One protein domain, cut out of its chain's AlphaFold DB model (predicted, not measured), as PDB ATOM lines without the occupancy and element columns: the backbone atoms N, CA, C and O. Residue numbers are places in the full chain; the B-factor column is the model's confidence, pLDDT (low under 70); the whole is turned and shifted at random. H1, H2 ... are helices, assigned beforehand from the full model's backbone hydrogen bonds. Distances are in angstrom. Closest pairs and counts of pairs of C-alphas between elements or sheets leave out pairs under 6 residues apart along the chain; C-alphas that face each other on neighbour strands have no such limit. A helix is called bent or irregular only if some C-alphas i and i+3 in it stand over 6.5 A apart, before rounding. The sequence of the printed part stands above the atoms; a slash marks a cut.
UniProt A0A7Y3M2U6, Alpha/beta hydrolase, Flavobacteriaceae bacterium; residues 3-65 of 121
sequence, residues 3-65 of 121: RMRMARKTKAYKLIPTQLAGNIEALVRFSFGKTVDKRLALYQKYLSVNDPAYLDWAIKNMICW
ATOM      1  N   ARG A   3     169.532 172.705 189.861       91.69
ATOM      2  CA  ARG A   3     169.844 171.477 190.622       91.69
ATOM      3  C   ARG A   3     171.283 171.435 191.153       91.69
ATOM      4  O   ARG A   3     171.496 171.038 192.287       91.69
ATOM      5  N   MET A   4     172.260 171.907 190.372       91.69
ATOM      6  CA  MET A   4     173.670 171.939 190.785       91.69
ATOM      7  C   MET A   4     173.907 173.010 191.852       91.69
ATOM      8  O   MET A   4     174.612 172.760 192.821       91.69
ATOM      9  N   ARG A   5     173.245 174.172 191.738       92.88
ATOM     10  CA  ARG A   5     173.270 175.202 192.792       92.88
ATOM     11  C   ARG A   5     172.687 174.673 194.105       92.88
ATOM     12  O   ARG A   5     173.249 174.941 195.163       92.88
ATOM     13  N   MET A   6     171.598 173.901 194.034       95.12
ATOM     14  CA  MET A   6     171.021 173.241 195.207       95.12
ATOM     15  C   MET A   6     171.991 172.213 195.796       95.12
ATOM     16  O   MET A   6     172.291 172.288 196.982       95.12
ATOM     17  N   ALA A   7     172.549 171.327 194.965       94.38
ATOM     18  CA  ALA A   7     173.522 170.326 195.396       94.38
ATOM     19  C   ALA A   7     174.759 170.955 196.059       94.38
ATOM     20  O   ALA A   7     175.235 170.433 197.065       94.38
ATOM     21  N   ARG A   8     175.246 172.098 195.553       95.06
ATOM     22  CA  ARG A   8     176.312 172.891 196.188       95.06
ATOM     23  C   ARG A   8     175.883 173.396 197.565       95.06
ATOM     24  O   ARG A   8     176.610 173.194 198.532       95.06
ATOM     25  N   LYS A   9     174.706 174.028 197.660       96.31
ATOM     26  CA  LYS A   9     174.187 174.612 198.909       96.31
ATOM     27  C   LYS A   9     173.990 173.558 200.001       96.31
ATOM     28  O   LYS A   9     174.352 173.799 201.145       96.31
ATOM     29  N   THR A  10     173.441 172.396 199.649       96.44
ATOM     30  CA  THR A  10     173.147 171.309 200.599       96.44
ATOM     31  C   THR A  10     174.308 170.339 200.798       96.44
ATOM     32  O   THR A  10     174.224 169.460 201.649       96.44
ATOM     33  N   LYS A  11     175.386 170.463 200.012       95.38
ATOM     34  CA  LYS A  11     176.479 169.480 199.919       95.38
ATOM     35  C   LYS A  11     176.010 168.068 199.525       95.38
ATOM     36  O   LYS A  11     176.746 167.109 199.743       95.38
ATOM     37  N   ALA A  12     174.839 167.932 198.892       93.62
ATOM     38  CA  ALA A  12     174.280 166.637 198.478       93.62
ATOM     39  C   ALA A  12     175.190 165.859 197.513       93.62
ATOM     40  O   ALA A  12     175.089 164.642 197.414       93.62
ATOM     41  N   TYR A  13     176.120 166.538 196.838       90.50
ATOM     42  CA  TYR A  13     177.123 165.893 195.991       90.50
ATOM     43  C   TYR A  13     178.066 164.943 196.743       90.50
ATOM     44  O   TYR A  13     178.659 164.073 196.118       90.50
ATOM     45  N   LYS A  14     178.183 165.073 198.073       90.50
ATOM     46  CA  LYS A  14     178.932 164.139 198.927       90.50
ATOM     47  C   LYS A  14     178.226 162.796 199.140       90.50
ATOM     48  O   LYS A  14     178.815 161.899 199.723       90.50
ATOM     49  N   LEU A  15     176.962 162.680 198.728       89.12
ATOM     50  CA  LEU A  15     176.157 161.462 198.871       89.12
ATOM     51  C   LEU A  15     176.224 160.571 197.623       89.12
ATOM     52  O   LEU A  15     175.528 159.562 197.554       89.12
ATOM     53  N   ILE A  16     177.006 160.961 196.612       84.75
ATOM     54  CA  ILE A  16     177.151 160.176 195.388       84.75
ATOM     55  C   ILE A  16     178.006 158.943 195.711       84.75
ATOM     56  O   ILE A  16     179.114 159.102 196.216       84.75
ATOM     57  N   PRO A  17     177.527 157.720 195.420       82.12
ATOM     58  CA  PRO A  17     178.238 156.491 195.755       82.12
ATOM     59  C   PRO A  17     179.338 156.201 194.720       82.12
ATOM     60  O   PRO A  17     179.265 155.229 193.969       82.12
ATOM     61  N   THR A  18     180.361 157.055 194.651       81.31
ATOM     62  CA  THR A  18     181.484 156.958 193.694       81.31
ATOM     63  C   THR A  18     182.257 155.647 193.802       81.31
ATOM     64  O   THR A  18     182.790 155.169 192.808       81.31
ATOM     65  N   GLN A  19     182.222 154.993 194.963       76.88
ATOM     66  CA  GLN A  19     182.768 153.650 195.179       76.88
ATOM     67  C   GLN A  19     182.147 152.585 194.253       76.88
ATOM     68  O   GLN A  19     182.801 151.597 193.931       76.88
ATOM     69  N   LEU A  20     180.915 152.791 193.772       69.44
ATOM     70  CA  LEU A  20     180.257 151.891 192.817       69.44
ATOM     71  C   LEU A  20     180.730 152.099 191.371       69.44
ATOM     72  O   LEU A  20     180.447 151.264 190.513       69.44
ATOM     73  N   ALA A  21     181.450 153.186 191.082       67.00
ATOM     74  CA  ALA A  21     181.904 153.502 189.731       67.00
ATOM     75  C   ALA A  21     182.969 152.529 189.210       67.00
ATOM     76  O   ALA A  21     183.071 152.347 187.997       67.00
ATOM     77  N   GLY A  22     183.682 151.832 190.109       61.03
ATOM     78  CA  GLY A  22     184.551 150.703 189.760       61.03
ATOM     79  C   GLY A  22     183.833 149.638 188.919       61.03
ATOM     80  O   GLY A  22     184.463 148.951 188.121       61.03
ATOM     81  N   ASN A  23     182.499 149.575 189.012       65.81
ATOM     82  CA  ASN A  23     181.634 148.826 188.114       65.81
ATOM     83  C   ASN A  23     180.879 149.787 187.171       65.81
ATOM     84  O   ASN A  23     179.721 150.146 187.401       65.81
ATOM     85  N   ILE A  24     181.543 150.203 186.084       64.12
ATOM     86  CA  ILE A  24     180.986 151.082 185.035       64.12
ATOM     87  C   ILE A  24     179.638 150.550 184.523       64.12
ATOM     88  O   ILE A  24     178.722 151.325 184.256       64.12
ATOM     89  N   GLU A  25     179.480 149.228 184.434       58.72
ATOM     90  CA  GLU A  25     178.231 148.582 184.027       58.72
ATOM     91  C   GLU A  25     177.093 148.840 185.033       58.72
ATOM     92  O   GLU A  25     175.973 149.158 184.626       58.72
ATOM     93  N   ALA A  26     177.378 148.798 186.339       61.66
ATOM     94  CA  ALA A  26     176.412 149.121 187.392       61.66
ATOM     95  C   ALA A  26     176.029 150.612 187.399       61.66
ATOM     96  O   ALA A  26     174.843 150.937 187.477       61.66
ATOM     97  N   LEU A  27     177.001 151.520 187.250       61.19
ATOM     98  CA  LEU A  27     176.755 152.969 187.210       61.19
ATOM     99  C   LEU A  27     175.908 153.378 185.995       61.19
ATOM    100  O   LEU A  27     174.984 154.193 186.106       61.19
ATOM    101  N   VAL A  28     176.211 152.801 184.832       62.62
ATOM    102  CA  VAL A  28     175.501 153.077 183.583       62.62
ATOM    103  C   VAL A  28     174.074 152.519 183.629       62.62
ATOM    104  O   VAL A  28     173.139 153.230 183.254       62.62
ATOM    105  N   ARG A  29     173.874 151.304 184.161       61.94
ATOM    106  CA  ARG A  29     172.529 150.734 184.377       61.94
ATOM    107  C   ARG A  29     171.705 151.540 185.382       61.94
ATOM    108  O   ARG A  29     170.517 151.747 185.143       61.94
ATOM    109  N   PHE A  30     172.319 152.027 186.462       61.47
ATOM    110  CA  PHE A  30     171.654 152.884 187.452       61.47
ATOM    111  C   PHE A  30     171.215 154.228 186.853       61.47
ATOM    112  O   PHE A  30     170.110 154.694 187.113       61.47
ATOM    113  N   SER A  31     172.063 154.833 186.020       60.56
ATOM    114  CA  SER A  31     171.812 156.168 185.467       60.56
ATOM    115  C   SER A  31     170.851 156.169 184.269       60.56
ATOM    116  O   SER A  31     170.170 157.169 184.051       60.56
ATOM    117  N   PHE A  32     170.793 155.081 183.483       60.62
ATOM    118  CA  PHE A  32     170.110 155.071 182.177       60.62
ATOM    119  C   PHE A  32     169.242 153.825 181.874       60.62
ATOM    120  O   PHE A  32     168.672 153.746 180.785       60.62
ATOM    121  N   GLY A  33     169.079 152.871 182.804       57.47
ATOM    122  CA  GLY A  33     168.191 151.704 182.642       57.47
ATOM    123  C   GLY A  33     168.820 150.500 181.916       57.47
ATOM    124  O   GLY A  33     170.026 150.446 181.711       57.47
ATOM    125  N   LYS A  34     168.015 149.482 181.558       54.91
ATOM    126  CA  LYS A  34     168.493 148.175 181.034       54.91
ATOM    127  C   LYS A  34     168.927 148.174 179.553       54.91
ATOM    128  O   LYS A  34     169.517 147.203 179.101       54.91
ATOM    129  N   THR A  35     168.680 149.233 178.783       52.66
ATOM    130  CA  THR A  35     168.818 149.234 177.307       52.66
ATOM    131  C   THR A  35     170.231 149.592 176.803       52.66
ATOM    132  O   THR A  35     170.379 150.295 175.802       52.66
ATOM    133  N   VAL A  36     171.292 149.162 177.501       57.72
ATOM    134  CA  VAL A  36     172.648 149.744 177.354       57.72
ATOM    135  C   VAL A  36     173.676 148.823 176.677       57.72
ATOM    136  O   VAL A  36     174.746 149.286 176.280       57.72
ATOM    137  N   ASP A  37     173.358 147.553 176.433       59.12
ATOM    138  CA  ASP A  37     174.369 146.561 176.028       59.12
ATOM    139  C   ASP A  37     175.119 146.929 174.729       59.12
ATOM    140  O   ASP A  37     176.340 146.801 174.660       59.12
ATOM    141  N   LYS A  38     174.447 147.517 173.725       60.41
ATOM    142  CA  LYS A  38     175.104 147.928 172.461       60.41
ATOM    143  C   LYS A  38     176.030 149.146 172.585       60.41
ATOM    144  O   LYS A  38     176.816 149.403 171.679       60.41
ATOM    145  N   ARG A  39     175.923 149.934 173.659       64.00
ATOM    146  CA  ARG A  39     176.722 151.159 173.869       64.00
ATOM    147  C   ARG A  39     177.736 151.025 175.004       64.00
ATOM    148  O   ARG A  39     178.565 151.916 175.170       64.00
ATOM    149  N   LEU A  40     177.707 149.912 175.737       67.75
ATOM    150  CA  LEU A  40     178.549 149.670 176.903       67.75
ATOM    151  C   LEU A  40     180.047 149.748 176.579       67.75
ATOM    152  O   LEU A  40     180.772 150.426 177.295       67.75
ATOM    153  N   ALA A  41     180.496 149.155 175.468       68.38
ATOM    154  CA  ALA A  41     181.904 149.202 175.054       68.38
ATOM    155  C   ALA A  41     182.395 150.637 174.787       68.38
ATOM    156  O   ALA A  41     183.520 151.003 175.125       68.38
ATOM    157  N   LEU A  42     181.529 151.481 174.218       67.19
ATOM    158  CA  LEU A  42     181.825 152.897 174.032       67.19
ATOM    159  C   LEU A  42     181.911 153.609 175.385       67.19
ATOM    160  O   LEU A  42     182.855 154.353 175.623       67.19
ATOM    161  N   TYR A  43     180.976 153.346 176.299       65.69
ATOM    162  CA  TYR A  43     181.020 153.938 177.634       65.69
ATOM    163  C   TYR A  43     182.244 153.494 178.432       65.69
ATOM    164  O   TYR A  43     182.880 154.346 179.029       65.69
ATOM    165  N   GLN A  44     182.637 152.222 178.382       68.19
ATOM    166  CA  GLN A  44     183.874 151.739 179.006       68.19
ATOM    167  C   GLN A  44     185.112 152.451 178.447       68.19
ATOM    168  O   GLN A  44     185.998 152.824 179.209       68.19
ATOM    169  N   LYS A  45     185.152 152.706 177.132       68.81
ATOM    170  CA  LYS A  45     186.254 153.441 176.496       68.81
ATOM    171  C   LYS A  45     186.353 154.899 176.963       68.81
ATOM    172  O   LYS A  45     187.459 155.414 177.066       68.81
ATOM    173  N   TYR A  46     185.227 155.568 177.218       67.06
ATOM    174  CA  TYR A  46     185.201 156.993 177.594       67.06
ATOM    175  C   TYR A  46     185.098 157.248 179.110       67.06
ATOM    176  O   TYR A  46     185.478 158.321 179.566       67.06
ATOM    177  N   LEU A  47     184.617 156.280 179.894       67.88
ATOM    178  CA  LEU A  47     184.540 156.300 181.362       67.88
ATOM    179  C   LEU A  47     185.651 155.445 181.990       67.88
ATOM    180  O   LEU A  47     185.468 154.881 183.064       67.88
ATOM    181  N   SER A  48     186.804 155.328 181.330       66.38
ATOM    182  CA  SER A  48     187.920 154.505 181.806       66.38
ATOM    183  C   SER A  48     188.514 154.987 183.135       66.38
ATOM    184  O   SER A  48     189.251 154.245 183.775       66.38
ATOM    185  N   VAL A  49     188.204 156.219 183.554       71.56
ATOM    186  CA  VAL A  49     188.564 156.738 184.876       71.56
ATOM    187  C   VAL A  49     187.411 156.475 185.839       71.56
ATOM    188  O   VAL A  49     186.426 157.211 185.878       71.56
ATOM    189  N   ASN A  50     187.546 155.404 186.612       74.31
ATOM    190  CA  ASN A  50     186.559 154.943 187.585       74.31
ATOM    191  C   ASN A  50     187.086 154.943 189.031       74.31
ATOM    192  O   ASN A  50     186.441 154.384 189.918       74.31
ATOM    193  N   ASP A  51     188.237 155.578 189.263       84.81
ATOM    194  CA  ASP A  51     188.804 155.752 190.596       84.81
ATOM    195  C   ASP A  51     187.864 156.609 191.473       84.81
ATOM    196  O   ASP A  51     187.544 157.748 191.104       84.81
ATOM    197  N   PRO A  52     187.399 156.100 192.630       85.81
ATOM    198  CA  PRO A  52     186.465 156.830 193.481       85.81
ATOM    199  C   PRO A  52     187.011 158.173 193.976       85.81
ATOM    200  O   PRO A  52     186.258 159.145 194.035       85.81
ATOM    201  N   ALA A  53     188.312 158.258 194.283       89.88
ATOM    202  CA  ALA A  53     188.919 159.493 194.774       89.88
ATOM    203  C   ALA A  53     188.938 160.578 193.686       89.88
ATOM    204  O   ALA A  53     188.597 161.735 193.953       89.88
ATOM    205  N   TYR A  54     189.258 160.204 192.445       88.56
ATOM    206  CA  TYR A  54     189.143 161.082 191.288       88.56
ATOM    207  C   TYR A  54     187.705 161.558 191.081       88.56
ATOM    208  O   TYR A  54     187.481 162.750 190.872       88.56
ATOM    209  N   LEU A  55     186.721 160.659 191.152       87.50
ATOM    210  CA  LEU A  55     185.321 161.017 190.926       87.50
ATOM    211  C   LEU A  55     184.781 161.946 192.015       87.50
ATOM    212  O   LEU A  55     184.132 162.942 191.688       87.50
ATOM    213  N   ASP A  56     185.099 161.686 193.284       90.38
ATOM    214  CA  ASP A  56     184.759 162.575 194.400       90.38
ATOM    215  C   ASP A  56     185.351 163.973 194.191       90.38
ATOM    216  O   ASP A  56     184.663 164.993 194.344       90.38
ATOM    217  N   TRP A  57     186.626 164.030 193.796       93.50
ATOM    218  CA  TRP A  57     187.307 165.276 193.471       93.50
ATOM    219  C   TRP A  57     186.645 165.985 192.281       93.50
ATOM    220  O   TRP A  57     186.325 167.173 192.382       93.50
ATOM    221  N   ALA A  58     186.381 165.285 191.178       91.69
ATOM    222  CA  ALA A  58     185.828 165.856 189.952       91.69
ATOM    223  C   ALA A  58     184.416 166.415 190.179       91.69
ATOM    224  O   ALA A  58     184.130 167.559 189.822       91.69
ATOM    225  N   ILE A  59     183.550 165.650 190.850       91.06
ATOM    226  CA  ILE A  59     182.186 166.059 191.207       91.06
ATOM    227  C   ILE A  59     182.213 167.306 192.091       91.06
ATOM    228  O   ILE A  59     181.482 168.267 191.826       91.06
ATOM    229  N   LYS A  60     183.052 167.310 193.137       94.94
ATOM    230  CA  LYS A  60     183.192 168.457 194.041       94.94
ATOM    231  C   LYS A  60     183.619 169.701 193.268       94.94
ATOM    232  O   LYS A  60     182.982 170.740 193.429       94.94
ATOM    233  N   ASN A  61     184.661 169.609 192.444       95.38
ATOM    234  CA  ASN A  61     185.173 170.755 191.690       95.38
ATOM    235  C   ASN A  61     184.165 171.254 190.648       95.38
ATOM    236  O   ASN A  61     183.964 172.458 190.536       95.38
ATOM    237  N   MET A  62     183.455 170.356 189.961       93.69
ATOM    238  CA  MET A  62     182.403 170.728 189.012       93.69
ATOM    239  C   MET A  62     181.239 171.461 189.698       93.69
ATOM    240  O   MET A  62     180.771 172.488 189.213       93.69
ATOM    241  N   ILE A  63     180.736 170.941 190.823       94.69
ATOM    242  CA  ILE A  63     179.560 171.509 191.505       94.69
ATOM    243  C   ILE A  63     179.905 172.790 192.265       94.69
ATOM    244  O   ILE A  63     179.084 173.710 192.333       94.69
ATOM    245  N   CYS A  64     181.104 172.855 192.839       95.38
ATOM    246  CA  CYS A  64     181.575 174.005 193.602       95.38
ATOM    247  C   CYS A  64     182.330 175.035 192.760       95.38
ATOM    248  O   CYS A  64     182.787 176.016 193.342       95.38
ATOM    249  N   TRP A  65     182.408 174.856 191.437       93.44
ATOM    250  CA  TRP A  65     183.014 175.820 190.521       93.44
ATOM    251  C   TRP A  65     182.460 177.228 190.781       93.44
ATOM    252  O   TRP A  65     181.241 177.433 190.846       93.44
TER     253      TRP A  65
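What this domain is: This is residues 3 to 65 of the 121 residues of the protein "Alpha/beta hydrolase" of Flavobacteriaceae bacterium (UniProt A0A7Y3M2U6). Two loosely joined lobes of helices make an elongated shape: at one end H1, H2 and H3 follow one another along the longest helix, H6, from its last residues to its first, and at the other end are H4 and H5. Residue 23, between H3 and H4, and residues 47 to 51, between H5 and H6, join the two lobes, while residues 30 to 35, of which 30 to 32 belong to H4, stand free. The printed part has 63 residues with six named helices, in the order H1 to H6, and no named strand; its class is all helix. It is only just loose, close to compact, with a radius of gyration of the C-alphas of 12.9 A and spans of 37 by 21 by 17 A.

How they stand to each other: H1, residues 3 to 10, touches H6, residues 52 to 64, and is about perpendicular to it at 80 degrees; the closest C-alphas, of Arg 8 and Ile 63, are 5.9 A apart, and H6 touches H1 with residues 63 to 64 alone. H2, residues 12 to 15, touches H6, with the C-alphas of Tyr 13 and Lys 60 closest at 6.9 A. H1 and H2 are close but not clearly touching. H3, residues 18 to 22, touches residues 52 to 56 of H6 alone, with the C-alphas of Thr 18 and Pro 52 closest at 5.0 A. H6 is the hub, touching three helices. H3 and H4, residues 24 to 32, only just touch, and only at the corner by their link, with 3 pairs of C-alphas within 8 A; the closest, of Ala 21 and Leu 27, are 5.8 A apart. H4 and H5, residues 40 to 46, only just touch, also with 3 such pairs, the closest being Ile 24 and Gln 44 at 6.7 A; they are about perpendicular, at 76 degrees. H4 and H6 are apart, as are H5 and H6. Every O i to N i+4 pair is within hydrogen-bond range in H1, H4, H5 and H6; H3 has 0 of 1, with 1 of 2 O i to N i+3 pairs in range, and H2 is too short for an i+4 pair.

Where its parts are: H1 begins at C-alpha 3, (169.844, 171.477, 190.622), and is 10.5 A long from first to last C-alpha. H2 and H3 follow; H3 is neither bent nor irregular, but only just: C-alphas 19 and 22 are 6.4 A apart. H4 is 11.9 A long and begins at C-alpha 24, (180.986, 151.082, 185.035). H5 measures 9.9 A. H6 measures 17.9 A and ends at C-alpha 64, (181.575, 174.005, 193.602).

The domain as a whole: The two C-alphas farthest apart, of Lys 9 and Lys 38, are 37.6 A apart. The printed part has no cut and no long link. Mean pLDDT of the printed part is 77.5; residues 20 to 48 are under 70.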